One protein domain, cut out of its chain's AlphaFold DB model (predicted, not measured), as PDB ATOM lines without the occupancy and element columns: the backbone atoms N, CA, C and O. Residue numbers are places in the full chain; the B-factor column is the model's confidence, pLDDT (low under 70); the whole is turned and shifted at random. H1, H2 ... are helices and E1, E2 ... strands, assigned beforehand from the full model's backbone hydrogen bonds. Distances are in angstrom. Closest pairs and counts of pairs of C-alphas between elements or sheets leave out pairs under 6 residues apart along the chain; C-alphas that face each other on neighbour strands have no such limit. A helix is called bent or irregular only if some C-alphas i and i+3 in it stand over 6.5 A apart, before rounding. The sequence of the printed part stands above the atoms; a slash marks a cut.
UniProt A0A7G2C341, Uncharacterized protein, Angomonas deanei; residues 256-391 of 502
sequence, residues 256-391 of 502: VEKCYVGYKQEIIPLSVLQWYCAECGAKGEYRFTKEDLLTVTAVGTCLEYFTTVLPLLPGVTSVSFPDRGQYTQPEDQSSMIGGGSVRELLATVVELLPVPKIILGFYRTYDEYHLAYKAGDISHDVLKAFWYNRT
ATOM      1  N   VAL A 256     189.190 126.738 184.775       93.31
ATOM      2  CA  VAL A 256     188.175 125.770 184.311       93.31
ATOM      3  C   VAL A 256     188.838 124.482 183.812       93.31
ATOM      4  O   VAL A 256     188.338 123.380 184.026       93.31
ATOM      5  N   GLU A 257     190.021 124.613 183.229       95.44
ATOM      6  CA  GLU A 257     190.857 123.538 182.718       95.44
ATOM      7  C   GLU A 257     191.338 122.636 183.851       95.44
ATOM      8  O   GLU A 257     191.194 121.417 183.759       95.44
ATOM      9  N   LYS A 258     191.839 123.206 184.958       92.69
ATOM     10  CA  LYS A 258     192.219 122.403 186.132       92.69
ATOM     11  C   LYS A 258     191.006 121.752 186.795       92.69
ATOM     12  O   LYS A 258     191.117 120.619 187.266       92.69
ATOM     13  N   CYS A 259     189.843 122.413 186.773       92.88
ATOM     14  CA  CYS A 259     188.583 121.812 187.216       92.88
ATOM     15  C   CYS A 259     188.239 120.566 186.393       92.88
ATOM     16  O   CYS A 259     187.957 119.498 186.937       92.88
ATOM     17  N   TYR A 260     188.308 120.693 185.069       95.81
ATOM     18  CA  TYR A 260     188.063 119.596 184.145       95.81
ATOM     19  C   TYR A 260     189.075 118.461 184.324       95.81
ATOM     20  O   TYR A 260     188.685 117.296 184.338       95.81
ATOM     21  N   VAL A 261     190.358 118.783 184.518       94.69
ATOM     22  CA  VAL A 261     191.401 117.784 184.788       94.69
ATOM     23  C   VAL A 261     191.073 116.973 186.035       94.69
ATOM     24  O   VAL A 261     191.057 115.742 185.972       94.69
ATOM     25  N   GLY A 262     190.729 117.635 187.142       92.25
ATOM     26  CA  GLY A 262     190.323 116.931 188.357       92.25
ATOM     27  C   GLY A 262     189.023 116.140 188.181       92.25
ATOM     28  O   GLY A 262     188.885 115.072 188.772       92.25
ATOM     29  N   TYR A 263     188.095 116.593 187.331       94.94
ATOM     30  CA  TYR A 263     186.888 115.832 186.987       94.94
ATOM     31  C   TYR A 263     187.219 114.550 186.215       94.94
ATOM     32  O   TYR A 263     186.752 113.470 186.572       94.94
ATOM     33  N   LYS A 264     188.083 114.641 185.202       95.62
ATOM     34  CA  LYS A 264     188.550 113.489 184.416       95.62
ATOM     35  C   LYS A 264     189.341 112.480 185.241       95.62
ATOM     36  O   LYS A 264     189.304 111.295 184.933       95.62
ATOM     37  N   GLN A 265     190.023 112.945 186.282       93.38
ATOM     38  CA  GLN A 265     190.729 112.109 187.253       93.38
ATOM     39  C   GLN A 265     189.827 111.595 188.381       93.38
ATOM     40  O   GLN A 265     190.330 111.000 189.328       93.38
ATOM     41  N   GLU A 266     188.513 111.834 188.310       92.31
ATOM     42  CA  GLU A 266     187.540 111.422 189.323       92.31
ATOM     43  C   GLU A 266     187.733 112.057 190.717       92.31
ATOM     44  O   GLU A 266     187.108 111.632 191.687       92.31
ATOM     45  N   ILE A 267     188.546 113.110 190.823       89.50
ATOM     46  CA  ILE A 267     188.793 113.873 192.057       89.50
ATOM     47  C   ILE A 267     187.684 114.908 192.276       89.50
ATOM     48  O   ILE A 267     187.233 115.124 193.400       89.50
ATOM     49  N   ILE A 268     187.226 115.549 191.198       90.56
ATOM     50  CA  ILE A 268     186.177 116.572 191.235       90.56
ATOM     51  C   ILE A 268     184.867 115.948 190.734       90.56
ATOM     52  O   ILE A 268     184.824 115.430 189.618       90.56
ATOM     53  N   PRO A 269     183.770 115.978 191.509       91.62
ATOM     54  CA  PRO A 269     182.484 115.486 191.027       91.62
ATOM     55  C   PRO A 269     181.914 116.405 189.933       91.62
ATOM     56  O   PRO A 269     182.136 117.616 189.941       91.62
ATOM     57  N   LEU A 270     181.112 115.842 189.018       91.62
ATOM     58  CA  LEU A 270     180.499 116.594 187.912       91.62
ATOM     59  C   LEU A 270     179.717 117.826 188.396       91.62
ATOM     60  O   LEU A 270     179.783 118.872 187.762       91.62
ATOM     61  N   SER A 271     179.019 117.723 189.530       88.56
ATOM     62  CA  SER A 271     178.267 118.839 190.115       88.56
ATOM     63  C   SER A 271     179.155 120.037 190.462       88.56
ATOM     64  O   SER A 271     178.735 121.172 190.262       88.56
ATOM     65  N   VAL A 272     180.391 119.807 190.920       88.50
ATOM     66  CA  VAL A 272     181.357 120.882 191.195       88.50
ATOM     67  C   VAL A 272     181.878 121.494 189.902       88.50
ATOM     68  O   VAL A 272     181.982 122.713 189.837       88.50
ATOM     69  N   LEU A 273     182.144 120.693 188.863       92.06
ATOM     70  CA  LEU A 273     182.530 121.219 187.546       92.06
ATOM     71  C   LEU A 273     181.419 122.092 186.944       92.06
ATOM     72  O   LEU A 273     181.680 123.216 186.524       92.06
ATOM     73  N   GLN A 274     180.177 121.598 186.936       90.50
ATOM     74  CA  GLN A 274     179.004 122.341 186.461       90.50
ATOM     75  C   GLN A 274     178.846 123.667 187.198       90.50
ATOM     76  O   GLN A 274     178.645 124.708 186.574       90.50
ATOM     77  N   TRP A 275     178.966 123.618 188.521       86.06
ATOM     78  CA  TRP A 275     178.867 124.791 189.368       86.06
ATOM     79  C   TRP A 275     180.020 125.786 189.111       86.06
ATOM     80  O   TRP A 275     179.762 126.968 188.896       86.06
ATOM     81  N   TYR A 276     181.275 125.324 189.039       87.88
ATOM     82  CA  TYR A 276     182.444 126.183 188.799       87.88
ATOM     83  C   TYR A 276     182.367 126.878 187.432       87.88
ATOM     84  O   TYR A 276     182.578 128.086 187.328       87.88
ATOM     85  N   CYS A 277     181.990 126.142 186.382       90.31
ATOM     86  CA  CYS A 277     181.775 126.714 185.054       90.31
ATOM     87  C   CYS A 277     180.657 127.773 185.046       90.31
ATOM     88  O   CYS A 277     180.800 128.801 184.379       90.31
ATOM     89  N   ALA A 278     179.580 127.571 185.814       87.00
ATOM     90  CA  ALA A 278     178.483 128.531 185.898       87.00
ATOM     91  C   ALA A 278     178.937 129.907 186.422       87.00
ATOM     92  O   ALA A 278     178.477 130.929 185.911       87.00
ATOM     93  N   GLU A 279     179.873 129.940 187.375       82.50
ATOM     94  CA  GLU A 279     180.451 131.182 187.911       82.50
ATOM     95  C   GLU A 279     181.584 131.753 187.045       82.50
ATOM     96  O   GLU A 279     181.730 132.972 186.934       82.50
ATOM     97  N   CYS A 280     182.395 130.897 186.413       79.06
ATOM     98  CA  CYS A 280     183.500 131.324 185.547       79.06
ATOM     99  C   CYS A 280     183.050 131.881 184.192       79.06
ATOM    100  O   CYS A 280     183.877 132.434 183.463       79.06
ATOM    101  N   GLY A 281     181.766 131.757 183.849       62.22
ATOM    102  CA  GLY A 281     181.155 132.354 182.666       62.22
ATOM    103  C   GLY A 281     181.180 133.886 182.703       62.22
ATOM    104  O   GLY A 281     180.150 134.541 182.867       62.22
ATOM    105  N   ALA A 282     182.354 134.495 182.521       61.00
ATOM    106  CA  ALA A 282     182.450 135.903 182.172       61.00
ATOM    107  C   ALA A 282     181.639 136.124 180.888       61.00
ATOM    108  O   ALA A 282     181.843 135.446 179.879       61.00
ATOM    109  N   LYS A 283     180.686 137.062 180.929       78.75
ATOM    110  CA  LYS A 283     179.793 137.333 179.798       78.75
ATOM    111  C   LYS A 283     180.621 137.660 178.552       78.75
ATOM    112  O   LYS A 283     181.344 138.656 178.540       78.75
ATOM    113  N   GLY A 284     180.472 136.859 177.500       86.81
ATOM    114  CA  GLY A 284     181.047 137.128 176.185       86.81
ATOM    115  C   GLY A 284     182.130 136.145 175.749       86.81
ATOM    116  O   GLY A 284     181.871 135.344 174.852       86.81
ATOM    117  N   GLU A 285     183.334 136.228 176.327       91.94
ATOM    118  CA  GLU A 285     184.553 135.596 175.792       91.94
ATOM    119  C   GLU A 285     185.178 134.569 176.744       91.94
ATOM    120  O   GLU A 285     185.583 134.907 177.853       91.94
ATOM    121  N   TYR A 286     185.337 133.335 176.261       94.62
ATOM    122  CA  TYR A 286     186.139 132.293 176.893       94.62
ATOM    123  C   TYR A 286     187.516 132.210 176.221       94.62
ATOM    124  O   TYR A 286     187.613 132.044 175.001       94.62
ATOM    125  N   ARG A 287     188.586 132.368 177.004       94.81
ATOM    126  CA  ARG A 287     189.973 132.378 176.517       94.81
ATOM    127  C   ARG A 287     190.616 131.025 176.771       94.81
ATOM    128  O   ARG A 287     190.644 130.590 177.909       94.81
ATOM    129  N   PHE A 288     191.141 130.415 175.715       95.75
ATOM    130  CA  PHE A 288     191.772 129.102 175.743       95.75
ATOM    131  C   PHE A 288     193.202 129.196 175.204       95.75
ATOM    132  O   PHE A 288     193.435 129.312 173.995       95.75
ATOM    133  N   THR A 289     194.171 129.216 176.105       96.25
ATOM    134  CA  THR A 289     195.603 129.353 175.814       96.25
ATOM    135  C   THR A 289     196.233 128.028 175.376       96.25
ATOM    136  O   THR A 289     195.624 126.956 175.391       96.25
ATOM    137  N   LYS A 290     197.494 128.080 174.959       95.00
ATOM    138  CA  LYS A 290     198.307 126.889 174.707       95.00
ATOM    139  C   LYS A 290     198.614 126.122 175.997       95.00
ATOM    140  O   LYS A 290     198.756 124.904 175.957       95.00
ATOM    141  N   GLU A 291     198.741 126.811 177.126       96.00
ATOM    142  CA  GLU A 291     198.922 126.153 178.423       96.00
ATOM    143  C   GLU A 291     197.664 125.360 178.809       96.00
ATOM    144  O   GLU A 291     197.766 124.202 179.214       96.00
ATOM    145  N   ASP A 292     196.486 125.930 178.548       95.88
ATOM    146  CA  ASP A 292     195.186 125.272 178.711       95.88
ATOM    147  C   ASP A 292     195.085 124.012 177.844       95.88
ATOM    148  O   ASP A 292     194.745 122.938 178.339       95.88
ATOM    149  N   LEU A 293     195.479 124.109 176.568       95.38
ATOM    150  CA  LEU A 293     195.595 122.975 175.643       95.38
ATOM    151  C   LEU A 293     196.444 121.836 176.220       95.38
ATOM    152  O   LEU A 293     195.996 120.688 176.252       95.38
ATOM    153  N   LEU A 294     197.659 122.134 176.680       95.19
ATOM    154  CA  LEU A 294     198.555 121.128 177.259       95.19
ATOM    155  C   LEU A 294     197.983 120.535 178.557       95.19
ATOM    156  O   LEU A 294     198.092 119.332 178.785       95.19
ATOM    157  N   THR A 295     197.324 121.359 179.371       95.56
ATOM    158  CA  THR A 295     196.677 120.940 180.621       95.56
ATOM    159  C   THR A 295     195.552 119.942 180.365       95.56
ATOM    160  O   THR A 295     195.539 118.861 180.953       95.56
ATOM    161  N   VAL A 296     194.618 120.253 179.458       96.06
ATOM    162  CA  VAL A 296     193.450 119.386 179.209       96.06
ATOM    163  C   VAL A 296     193.815 118.125 178.427       96.06
ATOM    164  O   VAL A 296     193.208 117.074 178.635       96.06
ATOM    165  N   THR A 297     194.833 118.195 177.562       94.75
ATOM    166  CA  THR A 297     195.301 117.035 176.785       94.75
ATOM    167  C   THR A 297     196.084 116.020 177.619       94.75
ATOM    168  O   THR A 297     196.246 114.877 177.198       94.75
ATOM    169  N   ALA A 298     196.494 116.374 178.841       94.50
ATOM    170  CA  ALA A 298     197.100 115.430 179.777       94.50
ATOM    171  C   ALA A 298     196.124 114.340 180.267       94.50
ATOM    172  O   ALA A 298     196.565 113.309 180.774       94.50
ATOM    173  N   VAL A 299     194.807 114.552 180.136       94.88
ATOM    174  CA  VAL A 299     193.759 113.647 180.658       94.88
ATOM    175  C   VAL A 299     192.676 113.275 179.640       94.88
ATOM    176  O   VAL A 299     191.704 112.602 179.987       94.88
ATOM    177  N   GLY A 300     192.793 113.735 178.396       93.50
ATOM    178  CA  GLY A 300     191.771 113.546 177.371       93.50
ATOM    179  C   GLY A 300     192.102 114.297 176.087       93.50
ATOM    180  O   GLY A 300     193.261 114.594 175.811       93.50
ATOM    181  N   THR A 301     191.083 114.614 175.291       93.88
ATOM    182  CA  THR A 301     191.247 115.402 174.055       93.88
ATOM    183  C   THR A 301     190.643 116.795 174.201       93.88
ATOM    184  O   THR A 301     189.728 117.006 174.999       93.88
ATOM    185  N   CYS A 302     191.090 117.759 173.389       93.88
ATOM    186  CA  CYS A 302     190.441 119.074 173.340       93.88
ATOM    187  C   CYS A 302     188.980 119.009 172.908       93.88
ATOM    188  O   CYS A 302     188.171 119.793 173.393       93.88
ATOM    189  N   LEU A 303     188.639 118.091 172.003       95.38
ATOM    190  CA  LEU A 303     187.257 117.915 171.578       95.38
ATOM    191  C   LEU A 303     186.375 117.539 172.774       95.38
ATOM    192  O   LEU A 303     185.367 118.193 173.014       95.38
ATOM    193  N   GLU A 304     186.804 116.545 173.556       95.94
ATOM    194  CA  GLU A 304     186.115 116.121 174.779       95.94
ATOM    195  C   GLU A 304     186.020 117.244 175.823       95.94
ATOM    196  O   GLU A 304     184.983 117.423 176.467       95.94
ATOM    197  N   TYR A 305     187.083 118.040 175.960       96.75
ATOM    198  CA  TYR A 305     187.081 119.207 176.833       96.75
ATOM    199  C   TYR A 305     185.975 120.193 176.455       96.75
ATOM    200  O   TYR A 305     185.128 120.522 177.286       96.75
ATOM    201  N   PHE A 306     185.941 120.643 175.197       96.12
ATOM    202  CA  PHE A 306     184.960 121.633 174.756       96.12
ATOM    203  C   PHE A 306     183.529 121.086 174.765       96.12
ATOM    204  O   PHE A 306     182.621 121.828 175.133       96.12
ATOM    205  N   THR A 307     183.306 119.809 174.433       96.81
ATOM    206  CA  THR A 307     181.965 119.202 174.529       96.81
ATOM    207  C   THR A 307     181.470 119.093 175.965       96.81
ATOM    208  O   THR A 307     180.267 119.187 176.197       96.81
ATOM    209  N   THR A 308     182.380 118.946 176.928       96.88
ATOM    210  CA  THR A 308     182.037 118.883 178.352       96.88
ATOM    211  C   THR A 308     181.845 120.273 178.949       96.88
ATOM    212  O   THR A 308     180.857 120.518 179.632       96.88
ATOM    213  N   VAL A 309     182.790 121.185 178.720       96.38
ATOM    214  CA  VAL A 309     182.889 122.458 179.445       96.38
ATOM    215  C   VAL A 309     182.068 123.564 178.805       96.38
ATOM    216  O   VAL A 309     181.405 124.311 179.519       96.38
ATOM    217  N   LEU A 310     182.081 123.689 177.478       94.81
ATOM    218  CA  LEU A 310     181.449 124.828 176.810       94.81
ATOM    219  C   LEU A 310     179.933 124.926 177.082       94.81
ATOM    220  O   LEU A 310     179.471 126.037 177.344       94.81
ATOM    221  N   PRO A 311     179.157 123.818 177.131       95.25
ATOM    222  CA  PRO A 311     177.748 123.867 177.534       95.25
ATOM    223  C   PRO A 311     177.516 124.332 178.979       95.25
ATOM    224  O   PRO A 311     176.408 124.745 179.317       95.25
ATOM    225  N   LEU A 312     178.538 124.245 179.834       94.56
ATOM    226  CA  LEU A 312     178.478 124.605 181.252       94.56
ATOM    227  C   LEU A 312     178.882 126.060 181.515       94.56
ATOM    228  O   LEU A 312     178.791 126.499 182.657       94.56
ATOM    229  N   LEU A 313     179.326 126.803 180.495       93.00
ATOM    230  CA  LEU A 313     179.753 128.201 180.596       93.00
ATOM    231  C   LEU A 313     178.628 129.145 180.117       93.00
ATOM    232  O   LEU A 313     178.612 129.557 178.950       93.00
ATOM    233  N   PRO A 314     177.656 129.508 180.980       88.75
ATOM    234  CA  PRO A 314     176.539 130.348 180.577       88.75
ATOM    235  C   PRO A 314     177.024 131.726 180.115       88.75
ATOM    236  O   PRO A 314     177.827 132.388 180.766       88.75
ATOM    237  N   GLY A 315     176.497 132.189 178.981       88.50
ATOM    238  CA  GLY A 315     176.790 133.526 178.458       88.50
ATOM    239  C   GLY A 315     178.104 133.657 177.683       88.50
ATOM    240  O   GLY A 315     178.420 134.764 177.238       88.50
ATOM    241  N   VAL A 316     178.846 132.568 177.469       93.75
ATOM    242  CA  VAL A 316     179.969 132.550 176.523       93.75
ATOM    243  C   VAL A 316     179.421 132.500 175.100       93.75
ATOM    244  O   VAL A 316     178.777 131.538 174.703       93.75
ATOM    245  N   THR A 317     179.683 133.547 174.327       93.38
ATOM    246  CA  THR A 317     179.308 133.690 172.904       93.38
ATOM    247  C   THR A 317     180.516 133.587 171.972       93.38
ATOM    248  O   THR A 317     180.383 133.431 170.758       93.38
ATOM    249  N   SER A 318     181.725 133.679 172.527       94.38
ATOM    250  CA  SER A 318     182.960 133.637 171.760       94.38
ATOM    251  C   SER A 318     184.045 132.817 172.440       94.38
ATOM    252  O   SER A 318     184.256 132.968 173.641       94.38
ATOM    253  N   VAL A 319     184.778 132.028 171.655       95.56
ATOM    254  CA  VAL A 319     186.010 131.353 172.092       95.56
ATOM    255  C   VAL A 319     187.215 132.028 171.447       95.56
ATOM    256  O   VAL A 319     187.232 132.296 170.242       95.56
ATOM    257  N   SER A 320     188.228 132.304 172.257       94.94
ATOM    258  CA  SER A 320     189.416 133.057 171.878       94.94
ATOM    259  C   SER A 320     190.669 132.245 172.144       94.94
ATOM    260  O   SER A 320     190.881 131.755 173.248       94.94
ATOM    261  N   PHE A 321     191.505 132.133 171.124       95.56
ATOM    262  CA  PHE A 321     192.752 131.388 171.110       95.56
ATOM    263  C   PHE A 321     193.915 132.394 171.005       95.56
ATOM    264  O   PHE A 321     194.327 132.751 169.897       95.56
ATOM    265  N   PRO A 322     194.401 132.960 172.125       93.31
ATOM    266  CA  PRO A 322     195.384 134.045 172.101       93.31
ATOM    267  C   PRO A 322     196.748 133.638 171.518       93.31
ATOM    268  O   PRO A 322     197.417 134.480 170.911       93.31
ATOM    269  N   ASP A 323     197.144 132.367 171.623       92.75
ATOM    270  CA  ASP A 323     198.451 131.857 171.187       92.75
ATOM    271  C   ASP A 323     198.460 131.504 169.698       92.75
ATOM    272  O   ASP A 323     198.621 130.356 169.283       92.75
ATOM    273  N   ARG A 324     198.241 132.518 168.864       87.88
ATOM    274  CA  ARG A 324     197.860 132.347 167.457       87.88
ATOM    275  C   ARG A 324     198.738 131.375 166.663       87.88
ATOM    276  O   ARG A 324     199.941 131.604 166.467       87.88
ATOM    277  N   GLY A 325     198.106 130.338 166.113       84.12
ATOM    278  CA  GLY A 325     198.764 129.296 165.325       84.12
ATOM    279  C   GLY A 325     199.693 128.383 166.132       84.12
ATOM    280  O   GLY A 325     200.604 127.807 165.549       84.12
ATOM    281  N   GLN A 326     199.527 128.291 167.457       91.62
ATOM    282  CA  GLN A 326     200.311 127.397 168.323       91.62
ATOM    283  C   GLN A 326     199.498 126.223 168.893       91.62
ATOM    284  O   GLN A 326     199.924 125.617 169.873       91.62
ATOM    285  N   TYR A 327     198.342 125.920 168.297       93.00
ATOM    286  CA  TYR A 327     197.424 124.863 168.744       93.00
ATOM    287  C   TYR A 327     197.505 123.587 167.892       93.00
ATOM    288  O   TYR A 327     196.959 122.555 168.274       93.00
ATOM    289  N   THR A 328     198.193 123.651 166.750       92.50
ATOM    290  CA  THR A 328     198.330 122.557 165.781       92.50
ATOM    291  C   THR A 328     199.754 122.013 165.761       92.50
ATOM    292  O   THR A 328     200.683 122.667 166.249       92.50
ATOM    293  N   GLN A 329     199.948 120.831 165.179       89.12
ATOM    294  CA  GLN A 329     201.293 120.293 164.979       89.12
ATOM    295  C   GLN A 329     202.070 121.145 163.955       89.12
ATOM    296  O   GLN A 329     201.469 121.655 163.003       89.12
ATOM    297  N   PRO A 330     203.390 121.347 164.132       85.06
ATOM    298  CA  PRO A 330     204.201 122.104 163.176       85.06
ATOM    299  C   PRO A 330     204.194 121.506 161.763       85.06
ATOM    300  O   PRO A 330     204.222 122.250 160.783       85.06
ATOM    301  N   GLU A 331     204.153 120.176 161.668       87.12
ATOM    302  CA  GLU A 331     204.198 119.417 160.415       87.12
ATOM    303  C   GLU A 331     202.813 119.230 159.779       87.12
ATOM    304  O   GLU A 331     202.721 119.005 158.573       87.12
ATOM    305  N   ASP A 332     201.746 119.347 160.574       88.56
ATOM    306  CA  ASP A 332     200.365 119.135 160.147       88.56
ATOM    307  C   ASP A 332     199.407 120.118 160.838       88.56
ATOM    308  O   ASP A 332     199.029 119.967 162.002       88.56
ATOM    309  N   GLN A 333     198.975 121.127 160.080       87.56
ATOM    310  CA  GLN A 333     198.042 122.152 160.554       87.56
ATOM    311  C   GLN A 333     196.592 121.663 160.661       87.56
ATOM    312  O   GLN A 333     195.761 122.385 161.210       87.56
ATOM    313  N   SER A 334     196.282 120.464 160.164       89.44
ATOM    314  CA  SER A 334     194.962 119.840 160.302       89.44
ATOM    315  C   SER A 334     194.817 119.041 161.607       89.44
ATOM    316  O   SER A 334     193.696 118.709 162.013       89.44
ATOM    317  N   SER A 335     195.933 118.806 162.309       92.25
ATOM    318  CA  SER A 335     196.008 118.034 163.552       92.25
ATOM    319  C   SER A 335     196.310 118.910 164.769       92.25
ATOM    320  O   SER A 335     197.233 119.728 164.768       92.25
ATOM    321  N   MET A 336     195.553 118.708 165.849       92.69
ATOM    322  CA  MET A 336     195.761 119.385 167.133       92.69
ATOM    323  C   MET A 336     197.003 118.857 167.865       92.69
ATOM    324  O   MET A 336     197.356 117.673 167.779       92.69
ATOM    325  N   ILE A 337     197.642 119.713 168.665       89.25
ATOM    326  CA  ILE A 337     198.590 119.253 169.691       89.25
ATOM    327  C   ILE A 337     197.810 118.407 170.708       89.25
ATOM    328  O   ILE A 337     196.745 118.813 171.161       89.25
ATOM    329  N   GLY A 338     198.318 117.219 171.041       85.12
ATOM    330  CA  GLY A 338     197.600 116.245 171.877       85.12
ATOM    331  C   GLY A 338     196.619 115.344 171.112       85.12
ATOM    332  O   GLY A 338     196.017 114.461 171.714       85.12
ATOM    333  N   GLY A 339     196.510 115.504 169.788       87.25
ATOM    334  CA  GLY A 339     195.711 114.643 168.913       87.25
ATOM    335  C   GLY A 339     194.290 115.153 168.653       87.25
ATOM    336  O   GLY A 339     193.759 116.001 169.368       87.25
ATOM    337  N   GLY A 340     193.673 114.617 167.596       89.69
ATOM    338  CA  GLY A 340     192.356 115.032 167.105       89.69
ATOM    339  C   GLY A 340     192.424 116.022 165.937       89.69
ATOM    340  O   GLY A 340     193.459 116.632 165.665       89.69
ATOM    341  N   SER A 341     191.302 116.159 165.228       94.06
ATOM    342  CA  SER A 341     191.193 117.015 164.045       94.06
ATOM    343  C   SER A 341     190.834 118.453 164.417       94.06
ATOM    344  O   SER A 341     189.877 118.695 165.157       94.06
ATOM    345  N   VAL A 342     191.542 119.421 163.828       94.25
ATOM    346  CA  VAL A 342     191.197 120.851 163.910       94.25
ATOM    347  C   VAL A 342     189.788 121.108 163.377       94.25
ATOM    348  O   VAL A 342     189.024 121.873 163.970       94.25
ATOM    349  N   ARG A 343     189.423 120.425 162.287       95.25
ATOM    350  CA  ARG A 343     188.111 120.545 161.648       95.25
ATOM    351  C   ARG A 343     186.986 120.187 162.596       95.25
ATOM    352  O   ARG A 343     186.027 120.943 162.732       95.25
ATOM    353  N   GLU A 344     187.104 119.020 163.217       96.25
ATOM    354  CA  GLU A 344     186.100 118.481 164.128       96.25
ATOM    355  C   GLU A 344     185.975 119.353 165.377       96.25
ATOM    356  O   GLU A 344     184.864 119.725 165.761       96.25
ATOM    357  N   LEU A 345     187.110 119.766 165.952       95.88
ATOM    358  CA  LEU A 345     187.141 120.658 167.104       95.88
ATOM    359  C   LEU A 345     186.429 121.981 166.816       95.88
ATOM    360  O   LEU A 345     185.504 122.355 167.534       95.88
ATOM    361  N   LEU A 346     186.848 122.700 165.772       96.56
ATOM    362  CA  LEU A 346     186.304 124.026 165.486       96.56
ATOM    363  C   LEU A 346     184.834 123.957 165.067       96.56
ATOM    364  O   LEU A 346     184.057 124.819 165.475       96.56
ATOM    365  N   ALA A 347     184.432 122.934 164.305       96.69
ATOM    366  CA  ALA A 347     183.027 122.719 163.969       96.69
ATOM    367  C   ALA A 347     182.176 122.519 165.231       96.69
ATOM    368  O   ALA A 347     181.153 123.184 165.386       96.69
ATOM    369  N   THR A 348     182.648 121.688 166.163       96.81
ATOM    370  CA  THR A 348     181.968 121.421 167.437       96.81
ATOM    371  C   THR A 348     181.883 122.672 168.308       96.81
ATOM    372  O   THR A 348     180.819 122.992 168.830       96.81
ATOM    373  N   VAL A 349     182.971 123.442 168.425       96.38
ATOM    374  CA  VAL A 349     182.964 124.716 169.165       96.38
ATOM    375  C   VAL A 349     181.931 125.678 168.579       96.38
ATOM    376  O   VAL A 349     181.149 126.264 169.327       96.38
ATOM    377  N   VAL A 350     181.873 125.825 167.249       96.19
ATOM    378  CA  VAL A 350     180.833 126.647 166.610       96.19
ATOM    379  C   VAL A 350     179.448 126.106 166.926       96.19
ATOM    380  O   VAL A 350     178.573 126.897 167.260       96.19
ATOM    381  N   GLU A 351     179.217 124.800 166.830       96.31
ATOM    382  CA  GLU A 351     177.909 124.196 167.092       96.31
ATOM    383  C   GLU A 351     177.406 124.508 168.507       96.31
ATOM    384  O   GLU A 351     176.276 124.984 168.656       96.31
ATOM    385  N   LEU A 352     178.275 124.361 169.508       95.62
ATOM    386  CA  LEU A 352     177.962 124.546 170.927       95.62
ATOM    387  C   LEU A 352     177.792 126.012 171.352       95.62
ATOM    388  O   LEU A 352     177.053 126.286 172.297       95.62
ATOM    389  N   LEU A 353     178.443 126.966 170.678       94.50
ATOM    390  CA  LEU A 353     178.297 128.385 171.019       94.50
ATOM    391  C   LEU A 353     176.863 128.895 170.756       94.50
ATOM    392  O   LEU A 353     176.279 128.576 169.718       94.50
ATOM    393  N   PRO A 354     176.285 129.746 171.620       91.69
ATOM    394  CA  PRO A 354     175.051 130.471 171.332       91.69
ATOM    395  C   PRO A 354     175.277 131.570 170.281       91.69
ATOM    396  O   PRO A 354     176.392 132.033 170.066       91.69
ATOM    397  N   VAL A 355     174.208 132.015 169.613       89.38
ATOM    398  CA  VAL A 355     174.270 133.163 168.689       89.38
ATOM    399  C   VAL A 355     174.297 134.467 169.502       89.38
ATOM    400  O   VAL A 355     173.441 134.631 170.371       89.38
ATOM    401  N   PRO A 356     175.193 135.427 169.208       88.31
ATOM    402  CA  PRO A 356     176.222 135.408 168.161       88.31
ATOM    403  C   PRO A 356     177.408 134.482 168.461       88.31
ATOM    404  O   PRO A 356     177.926 134.516 169.563       88.31
ATOM    405  N   LYS A 357     177.880 133.717 167.463       93.00
ATOM    406  CA  LYS A 357     178.998 132.762 167.604       93.00
ATOM    407  C   LYS A 357     180.278 133.369 167.030       93.00
ATOM    408  O   LYS A 357     180.291 133.710 165.844       93.00
ATOM    409  N   ILE A 358     181.339 133.488 167.829       93.44
ATOM    410  CA  ILE A 358     182.621 134.067 167.384       93.44
ATOM    411  C   ILE A 358     183.791 133.154 167.759       93.44
ATOM    412  O   ILE A 358     183.886 132.687 168.891       93.44
ATOM    413  N   ILE A 359     184.716 132.936 166.823       94.00
ATOM    414  CA  ILE A 359     185.990 132.251 167.084       94.00
ATOM    415  C   ILE A 359     187.132 133.202 166.753       94.00
ATOM    416  O   ILE A 359     187.185 133.736 165.650       94.00
ATOM    417  N   LEU A 360     188.066 133.408 167.677       92.06
ATOM    418  CA  LEU A 360     189.178 134.340 167.490       92.06
ATOM    419  C   LEU A 360     190.524 133.652 167.675       92.06
ATOM    420  O   LEU A 360     190.686 132.817 168.549       92.06
ATOM    421  N   GLY A 361     191.513 134.052 166.876       89.81
ATOM    422  CA  GLY A 361     192.928 133.807 167.162       89.81
ATOM    423  C   GLY A 361     193.466 132.403 166.878       89.81
ATOM    424  O   GLY A 361     194.675 132.232 166.959       89.81
ATOM    425  N   PHE A 362     192.639 131.430 166.476       91.19
ATOM    426  CA  PHE A 362     193.124 130.068 166.211       91.19
ATOM    427  C   PHE A 362     194.224 130.066 165.135       91.19
ATOM    428  O   PHE A 362     195.333 129.584 165.373       91.19
ATOM    429  N   TYR A 363     193.961 130.727 164.001       91.44
ATOM    430  CA  TYR A 363     194.985 131.079 163.014       91.44
ATOM    431  C   TYR A 363     195.443 132.539 163.175       91.44
ATOM    432  O   TYR A 363     194.734 133.392 163.722       91.44
ATOM    433  N   ARG A 364     196.648 132.858 162.687       87.06
ATOM    434  CA  ARG A 364     197.285 134.174 162.867       87.06
ATOM    435  C   ARG A 364     196.674 135.245 161.988       87.06
ATOM    436  O   ARG A 364     196.577 136.401 162.405       87.06
ATOM    437  N   THR A 365     196.318 134.868 160.766       86.06
ATOM    438  CA  THR A 365     195.887 135.792 159.716       86.06
ATOM    439  C   THR A 365     194.590 135.325 159.078       86.06
ATOM    440  O   THR A 365     194.247 134.148 159.113       86.06
ATOM    441  N   TYR A 366     193.857 136.257 158.476       86.38
ATOM    442  CA  TYR A 366     192.640 135.924 157.744       86.38
ATOM    443  C   TYR A 366     192.900 135.047 156.511       86.38
ATOM    444  O   TYR A 366     192.047 134.250 156.130       86.38
ATOM    445  N   ASP A 367     194.090 135.173 155.924       87.69
ATOM    446  CA  ASP A 367     194.549 134.335 154.819       87.69
ATOM    447  C   ASP A 367     194.645 132.877 155.234       87.69
ATOM    448  O   ASP A 367     194.212 132.000 154.500       87.69
ATOM    449  N   GLU A 368     195.155 132.613 156.437       90.50
ATOM    450  CA  GLU A 368     195.238 131.255 156.973       90.50
ATOM    451  C   GLU A 368     193.856 130.638 157.185       90.50
ATOM    452  O   GLU A 368     193.667 129.484 156.824       90.50
ATOM    453  N   TYR A 369     192.869 131.407 157.657       91.62
ATOM    454  CA  TYR A 369     191.486 130.920 157.732       91.62
ATOM    455  C   TYR A 369     190.927 130.564 156.348       91.62
ATOM    456  O   TYR A 369     190.282 129.531 156.191       91.62
ATOM    457  N   HIS A 370     191.169 131.395 155.331       91.31
ATOM    458  CA  HIS A 370     190.715 131.085 153.975       91.31
ATOM    459  C   HIS A 370     191.408 129.838 153.408       91.31
ATOM    460  O   HIS A 370     190.748 128.979 152.827       91.31
ATOM    461  N   LEU A 371     192.724 129.722 153.596       91.88
ATOM    462  CA  LEU A 371     193.500 128.571 153.138       91.88
ATOM    463  C   LEU A 371     193.069 127.279 153.840       91.88
ATOM    464  O   LEU A 371     192.864 126.280 153.160       91.88
ATOM    465  N   ALA A 372     192.835 127.319 155.153       92.62
ATOM    466  CA  ALA A 372     192.295 126.189 155.907       92.62
ATOM    467  C   ALA A 372     190.905 125.776 155.393       92.62
ATOM    468  O   ALA A 372     190.616 124.593 155.237       92.62
ATOM    469  N   TYR A 373     190.041 126.741 155.058       94.12
ATOM    470  CA  TYR A 373     188.740 126.441 154.454       94.12
ATOM    471  C   TYR A 373     188.895 125.757 153.088       94.12
ATOM    472  O   TYR A 373     188.215 124.771 152.812       94.12
ATOM    473  N   LYS A 374     189.816 126.241 152.246       92.75
ATOM    474  CA  LYS A 374     190.089 125.650 150.927       92.75
ATOM    475  C   LYS A 374     190.696 124.255 151.004       92.75
ATOM    476  O   LYS A 374     190.340 123.409 150.190       92.75
ATOM    477  N   ALA A 375     191.551 124.006 151.990       91.88
ATOM    478  CA  ALA A 375     192.086 122.680 152.272       91.88
ATOM    479  C   ALA A 375     191.023 121.710 152.829       91.88
ATOM    480  O   ALA A 375     191.225 120.499 152.815       91.88
ATOM    481  N   GLY A 376     189.870 122.222 153.276       92.38
ATOM    482  CA  GLY A 376     188.825 121.429 153.924       92.38
ATOM    483  C   GLY A 376     189.084 121.172 155.411       92.38
ATOM    484  O   GLY A 376     188.376 120.354 156.008       92.38
ATOM    485  N   ASP A 377     190.049 121.883 156.002       92.62
ATOM    486  CA  ASP A 377     190.432 121.805 157.416       92.62
ATOM    487  C   ASP A 377     189.444 122.535 158.326       92.62
ATOM    488  O   ASP A 377     189.370 122.246 159.514       92.62
ATOM    489  N   ILE A 378     188.657 123.474 157.794       95.44
ATOM    490  CA  ILE A 378     187.556 124.115 158.522       95.44
ATOM    491  C   ILE A 378     186.301 124.202 157.656       95.44
ATOM    492  O   ILE A 378     186.367 124.258 156.428       95.44
ATOM    493  N   SER A 379     185.132 124.239 158.299       95.06
ATOM    494  CA  SER A 379     183.857 124.415 157.602       95.06
ATOM    495  C   SER A 379     183.591 125.883 157.245       95.06
ATOM    496  O   SER A 379     184.183 126.811 157.801       95.06
ATOM    497  N   HIS A 380     182.635 126.102 156.341       93.56
ATOM    498  CA  HIS A 380     182.163 127.444 156.001       93.56
ATOM    499  C   HIS A 380     181.567 128.180 157.219       93.56
ATOM    500  O   HIS A 380     181.735 129.390 157.356       93.56
ATOM    501  N   ASP A 381     180.919 127.460 158.139       94.81
ATOM    502  CA  ASP A 381     180.357 128.051 159.358       94.81
ATOM    503  C   ASP A 381     181.441 128.500 160.343       94.81
ATOM    504  O   ASP A 381     181.309 129.565 160.945       94.81
ATOM    505  N   VAL A 382     182.550 127.757 160.448       95.31
ATOM    506  CA  VAL A 382     183.740 128.185 161.206       95.31
ATOM    507  C   VAL A 382     184.334 129.451 160.606       95.31
ATOM    508  O   VAL A 382     184.606 130.413 161.331       95.31
ATOM    509  N   LEU A 383     184.473 129.493 159.278       94.19
ATOM    510  CA  LEU A 383     184.936 130.689 158.582       94.19
ATOM    511  C   LEU A 383     184.006 131.882 158.867       94.19
ATOM    512  O   LEU A 383     184.477 132.963 159.218       94.19
ATOM    513  N   LYS A 384     182.685 131.687 158.804       93.44
ATOM    514  CA  LYS A 384     181.686 132.718 159.122       93.44
ATOM    515  C   LYS A 384     181.765 133.188 160.581       93.44
ATOM    516  O   LYS A 384     181.668 134.391 160.820       93.44
ATOM    517  N   ALA A 385     181.967 132.282 161.539       93.69
ATOM    518  CA  ALA A 385     182.105 132.611 162.960       93.69
ATOM    519  C   ALA A 385     183.352 133.465 163.242       93.69
ATOM    520  O   ALA A 385     183.280 134.428 164.005       93.69
ATOM    521  N   PHE A 386     184.484 133.190 162.585       90.94
ATOM    522  CA  PHE A 386     185.692 134.021 162.709       90.94
ATOM    523  C   PHE A 386     185.487 135.467 162.228       90.94
ATOM    524  O   PHE A 386     186.076 136.423 162.752       90.94
ATOM    525  N   TRP A 387     184.634 135.630 161.222       87.25
ATOM    526  CA  TRP A 387     184.345 136.917 160.602       87.25
ATOM    527  C   TRP A 387     183.147 137.653 161.193       87.25
ATOM    528  O   TRP A 387     182.870 138.788 160.790       87.25
ATOM    529  N   TYR A 388     182.460 137.047 162.159       84.00
ATOM    530  CA  TYR A 388     181.289 137.638 162.782       84.00
ATOM    531  C   TYR A 388     181.608 139.019 163.389       84.00
ATOM    532  O   TYR A 388     182.625 139.208 164.056       84.00
ATOM    533  N   ASN A 389     180.727 139.994 163.138       75.19
ATOM    534  CA  ASN A 389     180.813 141.385 163.607       75.19
ATOM    535  C   ASN A 389     182.045 142.191 163.137       75.19
ATOM    536  O   ASN A 389     182.321 143.275 163.654       75.19
ATOM    537  N   ARG A 390     182.792 141.717 162.131       81.38
ATOM    538  CA  ARG A 390     183.844 142.536 161.516       81.38
ATOM    539  C   ARG A 390     183.238 143.513 160.515       81.38
ATOM    540  O   ARG A 390     182.797 143.122 159.438       81.38
ATOM    541  N   THR A 391     183.279 144.805 160.829       78.06
ATOM    542  CA  THR A 391     182.817 145.890 159.946       78.06
ATOM    543  C   THR A 391     183.864 146.236 158.886       78.06
ATOM    544  O   THR A 391     184.323 147.375 158.777       78.06
TER     545      THR A 391
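What this domain is: This is residues 256 to 391 of the 502 residues of an uncharacterized protein of Angomonas deanei (UniProt A0A7G2C341). A small parallel sheet of three strands, E1 E2 E3, has two helices lying side by side behind it, with H5 over part of one face and H4 next to H5; no named element covers the other face. A helical hairpin extends each end of this middle part: H1 and H2 pack on H3 and H4 at the E1 end, while H7 sits beside E3 and brings H6 with it at the other end. The printed part has 136 residues, with seven named helices and three named strands in the order H1 H2 E1 H3 H4 E2 H5 E3 H6 H7; the class is mostly helix. The whole is compact, with a radius of gyration of the C-alphas of 14.5 A and spans of 42 by 34 by 20 A.

Where its parts are: Find C-alpha 256 at (188.175, 125.770, 184.311); there H1 begins, and it runs to residue 264. H2, residues 270 to 280, is 15.2 A from first to last C-alpha. Then comes strand E1, residues 284 to 287, from C-alpha 284 at (181.047, 137.128, 176.185). H3 is residues 290 to 297. H4, residues 302 to 312, measures 15.4 A and is irregular, but only just: C-alphas 308 and 311 are 6.6 A apart. E2 is residues 316 to 320, 10.5 A long. After the stretch from 321 to 341, look for H5 in residues 342 to 352, 15.4 A long. E3 is residues 358 to 360. H6, residues 366 to 375, measures 14.3 A, and H7, residues 380 to 387, ends at C-alpha 387 at (184.345, 136.917, 160.602).

How they stand to each other: Start at the sheet, where E2 is the inner strand. E1 and E2 are parallel at 35 degrees, with N 286 and O 318 within hydrogen-bond range at 2.9 A. E2 and E3 are parallel at 20 degrees, with N 360 and O 319 within range at 2.9 A. Two strand-helix-strand units, each two parallel neighbour strands with helices between, follow: E1, H3 H4, E2 and E2, H5, E3, both with right-handed crossovers. H5 is on the sheet at a height over the sheet of 10.0 A; it lies over E3 and only just over E2, on which 3 of its C-alphas fall, and runs along the strands at 19 degrees to E3 on the local plane. H4 touches H5 at a shallow tilt of 9 degrees, the same way; their closest C-alphas, Leu 303 and Leu 345, are 5.2 A apart. Farther out, H2 touches H4, about perpendicular at 73 degrees, with C-alphas Cys 277 and Leu 312 closest at 5.5 A. H1 and H2 form a hairpin at a shallow tilt of 3 degrees, closest at C-alphas Cys 259 and Leu 273, 6.1 A. H1 also touches H3, closest at C-alphas Glu 257 and Val 296, 6.0 A. H7 only just stands at the sheet's level, at a height over the sheet of 3.9 A; the closest C-alphas of E3 and H7, those of Ile 358 and Ala 385, are 4.7 A apart. H7 touches H5, closest at C-alphas Ala 347 and Val 382, 6.2 A, and forms a hairpin with H6, closest at C-alphas Tyr 369 and Leu 383, 6.6 A. H1 and H7 are apart. Every O i to N i+4 pair is within hydrogen-bond range in H1, H2, H3, H5, H6 and H7; in H4 5 of 7 are.

The domain as a whole: The two C-alphas farthest apart, those of Ile 267 and Thr 391, are 45.7 A apart. The printed part has no cut. The link from E2 to H5, 21 residues, is long, and the other links are tight. The mean pLDDT of the printed part is 91.5, and residues 281 to 282 are under 70.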